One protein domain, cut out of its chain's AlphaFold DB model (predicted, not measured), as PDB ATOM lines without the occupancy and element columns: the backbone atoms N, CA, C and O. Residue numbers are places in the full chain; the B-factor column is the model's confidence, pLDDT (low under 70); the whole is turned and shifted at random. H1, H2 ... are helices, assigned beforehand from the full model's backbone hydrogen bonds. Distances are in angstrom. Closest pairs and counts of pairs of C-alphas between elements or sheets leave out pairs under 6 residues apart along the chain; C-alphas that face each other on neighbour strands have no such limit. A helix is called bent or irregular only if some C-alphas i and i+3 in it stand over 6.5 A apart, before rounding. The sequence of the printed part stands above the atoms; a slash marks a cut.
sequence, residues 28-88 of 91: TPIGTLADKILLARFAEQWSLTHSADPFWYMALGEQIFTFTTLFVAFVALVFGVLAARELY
ATOM      1  N   THR A  28      96.136 243.731 293.300       82.81
ATOM      2  CA  THR A  28      95.521 242.550 292.654       82.81
ATOM      3  C   THR A  28      94.260 242.840 291.819       82.81
ATOM      4  O   THR A  28      94.203 242.398 290.671       82.81
ATOM      5  N   PRO A  29      93.236 243.572 292.307       81.94
ATOM      6  CA  PRO A  29      92.062 243.899 291.491       81.94
ATOM      7  C   PRO A  29      92.411 244.725 290.244       81.94
ATOM      8  O   PRO A  29      91.788 244.553 289.203       81.94
ATOM      9  N   ILE A  30      93.423 245.589 290.318       81.56
ATOM     10  CA  ILE A  30      93.862 246.405 289.180       81.56
ATOM     11  C   ILE A  30      94.666 245.550 288.193       81.56
ATOM     12  O   ILE A  30      94.410 245.622 286.995       81.56
ATOM     13  N   GLY A  31      95.559 244.687 288.686       77.00
ATOM     14  CA  GLY A  31      96.290 243.723 287.855       77.00
ATOM     15  C   GLY A  31      95.351 242.768 287.115       77.00
ATOM     16  O   GLY A  31      95.426 242.647 285.900       77.00
ATOM     17  N   THR A  32      94.369 242.187 287.809       81.38
ATOM     18  CA  THR A  32      93.381 241.285 287.185       81.38
ATOM     19  C   THR A  32      92.484 241.980 286.155       81.38
ATOM     20  O   THR A  32      92.092 241.359 285.166       81.38
ATOM     21  N   LEU A  33      92.147 243.259 286.352       84.81
ATOM     22  CA  LEU A  33      91.437 244.052 285.344       84.81
ATOM     23  C   LEU A  33      92.320 244.329 284.125       84.81
ATOM     24  O   LEU A  33      91.845 244.191 282.998       84.81
ATOM     25  N   ALA A  34      93.587 244.686 284.343       82.31
ATOM     26  CA  ALA A  34      94.553 244.896 283.274       82.31
ATOM     27  C   ALA A  34      94.745 243.620 282.446       82.31
ATOM     28  O   ALA A  34      94.605 243.675 281.227       82.31
ATOM     29  N   ASP A  35      94.930 242.470 283.096       82.31
ATOM     30  CA  ASP A  35      95.051 241.173 282.431       82.31
ATOM     31  C   ASP A  35      93.813 240.852 281.594       82.31
ATOM     32  O   ASP A  35      93.936 240.464 280.438       82.31
ATOM     33  N   LYS A  36      92.601 241.077 282.121       83.12
ATOM     34  CA  LYS A  36      91.361 240.859 281.358       83.12
ATOM     35  C   LYS A  36      91.269 241.743 280.116       83.12
ATOM     36  O   LYS A  36      90.858 241.263 279.062       83.12
ATOM     37  N   ILE A  37      91.635 243.018 280.234       84.00
ATOM     38  CA  ILE A  37      91.623 243.958 279.107       84.00
ATOM     39  C   ILE A  37      92.674 243.553 278.073       84.00
ATOM     40  O   ILE A  37      92.375 243.503 276.883       84.00
ATOM     41  N   LEU A  38      93.890 243.236 278.516       83.12
ATOM     42  CA  LEU A  38      94.991 242.837 277.644       83.12
ATOM     43  C   LEU A  38      94.690 241.518 276.932       83.12
ATOM     44  O   LEU A  38      94.945 241.412 275.739       83.12
ATOM     45  N   LEU A  39      94.070 240.556 277.618       84.00
ATOM     46  CA  LEU A  39      93.661 239.281 277.031       84.00
ATOM     47  C   LEU A  39      92.531 239.461 276.006       84.00
ATOM     48  O   LEU A  39      92.565 238.840 274.946       84.00
ATOM     49  N   ALA A  40      91.564 240.347 276.276       82.75
ATOM     50  CA  ALA A  40      90.517 240.698 275.314       82.75
ATOM     51  C   ALA A  40      91.100 241.374 274.062       82.75
ATOM     52  O   ALA A  40      90.757 241.001 272.941       82.75
ATOM     53  N   ARG A  41      92.038 242.313 274.240       81.06
ATOM     54  CA  ARG A  41      92.748 242.966 273.131       81.06
ATOM     55  C   ARG A  41      93.601 241.988 272.339       81.06
ATOM     56  O   ARG A  41      93.569 242.026 271.115       81.06
ATOM     57  N   PHE A  42      94.315 241.092 273.014       80.25
ATOM     58  CA  PHE A  42      95.066 240.033 272.357       80.25
ATOM     59  C   PHE A  42      94.142 239.143 271.519       80.25
ATOM     60  O   PHE A  42      94.445 238.901 270.358       80.25
ATOM     61  N   ALA A  43      92.994 238.715 272.055       79.88
ATOM     62  CA  ALA A  43      92.036 237.888 271.321       79.88
ATOM     63  C   ALA A  43      91.482 238.592 270.066       79.88
ATOM     64  O   ALA A  43      91.424 237.981 268.997       79.88
ATOM     65  N   GLU A  44      91.141 239.884 270.162       81.06
ATOM     66  CA  GLU A  44      90.722 240.700 269.011       81.06
ATOM     67  C   GLU A  44      91.827 240.767 267.942       81.06
ATOM     68  O   GLU A  44      91.595 240.487 266.766       81.06
ATOM     69  N   GLN A  45      93.054 241.086 268.350       76.31
ATOM     70  CA  GLN A  45      94.175 241.327 267.438       76.31
ATOM     71  C   GLN A  45      94.735 240.036 266.827       76.31
ATOM     72  O   GLN A  45      95.124 240.009 265.655       76.31
ATOM     73  N   TRP A  46      94.724 238.948 267.596       76.19
ATOM     74  CA  TRP A  46      95.060 237.611 267.127       76.19
ATOM     75  C   TRP A  46      94.083 237.153 266.045       76.19
ATOM     76  O   TRP A  46      94.524 236.710 264.988       76.19
ATOM     77  N   SER A  47      92.776 237.350 266.257       73.69
ATOM     78  CA  SER A  47      91.743 236.952 265.291       73.69
ATOM     79  C   SER A  47      91.881 237.644 263.928       73.69
ATOM     80  O   SER A  47      91.565 237.049 262.899       73.69
ATOM     81  N   LEU A  48      92.400 238.877 263.915       73.25
ATOM     82  CA  LEU A  48      92.546 239.704 262.715       73.25
ATOM     83  C   LEU A  48      93.884 239.511 261.997       73.25
ATOM     84  O   LEU A  48      93.935 239.578 260.772       73.25
ATOM     85  N   THR A  49      94.967 239.287 262.743       70.81
ATOM     86  CA  THR A  49      96.332 239.427 262.202       70.81
ATOM     87  C   THR A  49      97.203 238.187 262.393       70.81
ATOM     88  O   THR A  49      98.192 238.050 261.684       70.81
ATOM     89  N   HIS A  50      96.869 237.285 263.330       67.56
ATOM     90  CA  HIS A  50      97.657 236.088 263.696       67.56
ATOM     91  C   HIS A  50      99.155 236.344 263.983       67.56
ATOM     92  O   HIS A  50      99.956 235.414 264.027       67.56
ATOM     93  N   SER A  51      99.546 237.604 264.185       65.88
ATOM     94  CA  SER A  51     100.935 238.052 264.332       65.88
ATOM     95  C   SER A  51     101.185 238.788 265.650       65.88
ATOM     96  O   SER A  51     102.236 239.401 265.820       65.88
ATOM     97  N   ALA A  52     100.205 238.808 266.556       68.25
ATOM     98  CA  ALA A  52     100.341 239.470 267.847       68.25
ATOM     99  C   ALA A  52     101.241 238.633 268.765       68.25
ATOM    100  O   ALA A  52     100.981 237.447 268.960       68.25
ATOM    101  N   ASP A  53     102.284 239.249 269.324       75.62
ATOM    102  CA  ASP A  53     103.219 238.574 270.225       75.62
ATOM    103  C   ASP A  53     102.627 238.483 271.646       75.62
ATOM    104  O   ASP A  53     102.444 239.518 272.300       75.62
ATOM    105  N   PRO A  54     102.314 237.277 272.155       71.38
ATOM    106  CA  PRO A  54     101.734 237.104 273.484       71.38
ATOM    107  C   PRO A  54     102.663 237.570 274.618       71.38
ATOM    108  O   PRO A  54     102.170 237.990 275.669       71.38
ATOM    109  N   PHE A  55     103.987 237.567 274.418       77.00
ATOM    110  CA  PHE A  55     104.937 238.008 275.445       77.00
ATOM    111  C   PHE A  55     104.823 239.506 275.739       77.00
ATOM    112  O   PHE A  55     105.006 239.930 276.880       77.00
ATOM    113  N   TRP A  56     104.459 240.306 274.735       78.50
ATOM    114  CA  TRP A  56     104.304 241.749 274.899       78.50
ATOM    115  C   TRP A  56     103.105 242.106 275.790       78.50
ATOM    116  O   TRP A  56     103.215 242.959 276.672       78.50
ATOM    117  N   TYR A  57     101.978 241.403 275.626       74.38
ATOM    118  CA  TYR A  57     100.788 241.604 276.462       74.38
ATOM    119  C   TYR A  57     101.015 241.133 277.902       74.38
ATOM    120  O   TYR A  57     100.563 241.794 278.834       74.38
ATOM    121  N   MET A  58     101.758 240.040 278.099       76.19
ATOM    122  CA  MET A  58     102.098 239.550 279.439       76.19
ATOM    123  C   MET A  58     103.016 240.533 280.185       76.19
ATOM    124  O   MET A  58     102.758 240.861 281.342       76.19
ATOM    125  N   ALA A  59     104.028 241.082 279.501       83.25
ATOM    126  CA  ALA A  59     104.918 242.100 280.063       83.25
ATOM    127  C   ALA A  59     104.171 243.393 280.440       83.25
ATOM    128  O   ALA A  59     104.472 244.012 281.460       83.25
ATOM    129  N   LEU A  60     103.169 243.794 279.652       82.62
ATOM    130  CA  LEU A  60     102.306 244.936 279.970       82.62
ATOM    131  C   LEU A  60     101.465 244.716 281.228       82.62
ATOM    132  O   LEU A  60     101.364 245.627 282.050       82.62
ATOM    133  N   GLY A  61     100.882 243.526 281.394       79.56
ATOM    134  CA  GLY A  61     100.118 243.176 282.596       79.56
ATOM    135  C   GLY A  61     100.987 243.257 283.852       79.56
ATOM    136  O   GLY A  61     100.630 243.925 284.826       79.56
ATOM    137  N   GLU A  62     102.191 242.682 283.784       83.56
ATOM    138  CA  GLU A  62     103.170 242.714 284.873       83.56
ATOM    139  C   GLU A  62     103.645 244.140 285.198       83.56
ATOM    140  O   GLU A  62     103.743 244.515 286.371       83.56
ATOM    141  N   GLN A  63     103.877 244.975 284.181       86.81
ATOM    142  CA  GLN A  63     104.215 246.385 284.377       86.81
ATOM    143  C   GLN A  63     103.085 247.145 285.071       86.81
ATOM    144  O   GLN A  63     103.349 247.864 286.034       86.81
ATOM    145  N   ILE A  64     101.833 246.982 284.629       85.69
ATOM    146  CA  ILE A  64     100.682 247.669 285.231       85.69
ATOM    147  C   ILE A  64     100.510 247.249 286.692       85.69
ATOM    148  O   ILE A  64     100.322 248.109 287.560       85.69
ATOM    149  N   PHE A  65     100.622 245.952 286.985       83.69
ATOM    150  CA  PHE A  65     100.587 245.449 288.356       83.69
ATOM    151  C   PHE A  65     101.705 246.069 289.201       83.69
ATOM    152  O   PHE A  65     101.426 246.683 290.233       83.69
ATOM    153  N   THR A  66     102.948 246.012 288.721       85.50
ATOM    154  CA  THR A  66     104.124 246.536 289.428       85.50
ATOM    155  C   THR A  66     104.010 248.037 289.696       85.50
ATOM    156  O   THR A  66     104.211 248.482 290.829       85.50
ATOM    157  N   PHE A  67     103.629 248.833 288.691       88.56
ATOM    158  CA  PHE A  67     103.412 250.275 288.848       88.56
ATOM    159  C   PHE A  67     102.326 250.578 289.876       88.56
ATOM    160  O   PHE A  67     102.492 251.474 290.703       88.56
ATOM    161  N   THR A  68     101.234 249.815 289.861       85.88
ATOM    162  CA  THR A  68     100.134 249.988 290.811       85.88
ATOM    163  C   THR A  68     100.576 249.661 292.236       85.88
ATOM    164  O   THR A  68     100.313 250.440 293.152       85.88
ATOM    165  N   THR A  69     101.291 248.549 292.436       87.12
ATOM    166  CA  THR A  69     101.844 248.172 293.743       87.12
ATOM    167  C   THR A  69     102.786 249.250 294.271       87.12
ATOM    168  O   THR A  69     102.621 249.707 295.403       87.12
ATOM    169  N   LEU A  70     103.726 249.715 293.441       89.56
ATOM    170  CA  LEU A  70     104.670 250.770 293.809       89.56
ATOM    171  C   LEU A  70     103.962 252.086 294.132       89.56
ATOM    172  O   LEU A  70     104.326 252.753 295.097       89.56
ATOM    173  N   PHE A  71     102.929 252.448 293.372       90.00
ATOM    174  CA  PHE A  71     102.154 253.659 293.616       90.00
ATOM    175  C   PHE A  71     101.427 253.606 294.966       90.00
ATOM    176  O   PHE A  71     101.544 254.536 295.763       90.00
ATOM    177  N   VAL A  72     100.732 252.504 295.267       87.12
ATOM    178  CA  VAL A  72     100.043 252.315 296.556       87.12
ATOM    179  C   VAL A  72     101.044 252.340 297.714       87.12
ATOM    180  O   VAL A  72     100.819 253.032 298.710       87.12
ATOM    181  N   ALA A  73     102.172 251.644 297.569       86.00
ATOM    182  CA  ALA A  73     103.249 251.629 298.552       86.00
ATOM    183  C   ALA A  73     103.833 253.033 298.793       86.00
ATOM    184  O   ALA A  73     104.006 253.456 299.938       86.00
ATOM    185  N   PHE A  74     104.086 253.788 297.723       90.44
ATOM    186  CA  PHE A  74     104.611 255.147 297.799       90.44
ATOM    187  C   PHE A  74     103.643 256.092 298.512       90.44
ATOM    188  O   PHE A  74     104.034 256.803 299.437       90.44
ATOM    189  N   VAL A  75     102.362 256.066 298.138       90.25
ATOM    190  CA  VAL A  75     101.324 256.884 298.776       90.25
ATOM    191  C   VAL A  75     101.217 256.551 300.267       90.25
ATOM    192  O   VAL A  75     101.194 257.459 301.104       90.25
ATOM    193  N   ALA A  76     101.226 255.263 300.619       86.62
ATOM    194  CA  ALA A  76     101.201 254.816 302.006       86.62
ATOM    195  C   ALA A  76     102.406 255.350 302.804       86.62
ATOM    196  O   ALA A  76     102.218 255.889 303.899       86.62
ATOM    197  N   LEU A  77     103.615 255.287 302.235       88.69
ATOM    198  CA  LEU A  77     104.829 255.840 302.842       88.69
ATOM    199  C   LEU A  77     104.750 257.355 303.031       88.69
ATOM    200  O   LEU A  77     105.069 257.835 304.116       88.69
ATOM    201  N   VAL A  78     104.299 258.115 302.030       91.31
ATOM    202  CA  VAL A  78     104.183 259.581 302.135       91.31
ATOM    203  C   VAL A  78     103.265 259.968 303.295       91.31
ATOM    204  O   VAL A  78     103.645 260.789 304.133       91.31
ATOM    205  N   PHE A  79     102.087 259.347 303.404       87.81
ATOM    206  CA  PHE A  79     101.173 259.612 304.518       87.81
ATOM    207  C   PHE A  79     101.746 259.175 305.871       87.81
ATOM    208  O   PHE A  79     101.624 259.915 306.850       87.81
ATOM    209  N   GLY A  80     102.423 258.023 305.920       83.38
ATOM    210  CA  GLY A  80     103.079 257.531 307.128       83.38
ATOM    211  C   GLY A  80     104.187 258.469 307.609       83.38
ATOM    212  O   GLY A  80     104.223 258.833 308.783       83.38
ATOM    213  N   VAL A  81     105.041 258.939 306.696       88.25
ATOM    214  CA  VAL A  81     106.139 259.874 306.983       88.25
ATOM    215  C   VAL A  81     105.605 261.231 307.433       88.25
ATOM    216  O   VAL A  81     106.114 261.794 308.401       88.25
ATOM    217  N   LEU A  82     104.562 261.763 306.789       88.00
ATOM    218  CA  LEU A  82     103.940 263.021 307.215       88.00
ATOM    219  C   LEU A  82     103.337 262.908 308.623       88.00
ATOM    220  O   LEU A  82     103.530 263.807 309.445       88.00
ATOM    221  N   ALA A  83     102.661 261.795 308.926       83.75
ATOM    222  CA  ALA A  83     102.101 261.542 310.250       83.75
ATOM    223  C   ALA A  83     103.192 261.372 311.321       83.75
ATOM    224  O   ALA A  83     103.095 261.972 312.393       83.75
ATOM    225  N   ALA A  84     104.256 260.624 311.015       83.69
ATOM    226  CA  ALA A  84     105.406 260.438 311.896       83.69
ATOM    227  C   ALA A  84     106.154 261.755 312.148       83.69
ATOM    228  O   ALA A  84     106.499 262.063 313.288       83.69
ATOM    229  N   ARG A  85     106.336 262.587 311.115       87.75
ATOM    230  CA  ARG A  85     106.957 263.912 311.245       87.75
ATOM    231  C   ARG A  85     106.147 264.829 312.156       87.75
ATOM    232  O   ARG A  85     106.724 265.553 312.962       87.75
ATOM    233  N   GLU A  86     104.820 264.808 312.054       84.56
ATOM    234  CA  GLU A  86     103.954 265.579 312.953       84.56
ATOM    235  C   GLU A  86     103.902 265.018 314.379       84.56
ATOM    236  O   GLU A  86     103.711 265.788 315.316       84.56
ATOM    237  N   LEU A  87     104.102 263.712 314.575       82.75
ATOM    238  CA  LEU A  87     104.296 263.132 315.908       82.75
ATOM    239  C   LEU A  87     105.627 263.561 316.526       82.75
ATOM    240  O   LEU A  87     105.635 263.971 317.686       82.75
ATOM    241  N   TYR A  88     106.708 263.520 315.743       84.69
ATOM    242  CA  TYR A  88     108.052 263.906 316.171       84.69
ATOM    243  C   TYR A  88     108.139 265.384 316.550       84.69
ATOM    244  O   TYR A  88     108.770 265.727 317.527       84.69
TER     245      TYR A  88
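This is residues 28 to 88 of the 91 residues of an uncharacterized protein of Candidatus Kaiserbacteria bacterium RIFCSPHIGHO2_02_FULL_54_11b (UniProt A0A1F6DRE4). This is a long helical hairpin with unequal arms: H1 runs one way, the chain turns through residues 50 to 53, and the longer H2 folds back side by side with it. H2 then runs on well past the place where H1 begins, and its residues 70 to 88 stick out as a free arm that makes much of the length. The printed part has 61 residues with two named helices, H1 then H2, and no named strand, and its class is all helix. It is extended, a rod with a radius of gyration of the C-alphas of 17.8 A and spans of 60 by 16 by 11 A.

Start with H1, residues 28 to 49, and go on over a tight link of 4 residues to H2, residues 54 to 88. The two helices form a helical hairpin and touch, with 20 pairs of C-alphas within 8 A. Look for their closest C-alphas at Gly 31 and Phe 65, 4.7 A apart. Their lines stand at a shallow tilt of 22 degrees, and they run opposite ways. H2 touches H1 with residues 54 to 68 alone, and residues 70 to 88 of H2 stand free. In H1 and H2 every O i to N i+4 pair is within hydrogen-bond range.

Find C-alpha 28 at (95.521, 242.550, 292.654); from there H1 runs 30.6 A to C-alpha 49 at (96.332, 239.427, 262.202). Pick up H2 at C-alpha 54 and read on for 50.8 A to C-alpha 88 at (108.052, 263.906, 316.171). Neither helix is bent.

The two C-alphas farthest apart are those of Leu 48 and Tyr 88, at 60.7 A. Without the stretch that stands free, the body of 42 residues spans 33 by 15 by 8 A. The printed part has no cut. In the B-factor column, the mean pLDDT of the printed part is 82.1, and residues 50 to 52 of this model are under 70.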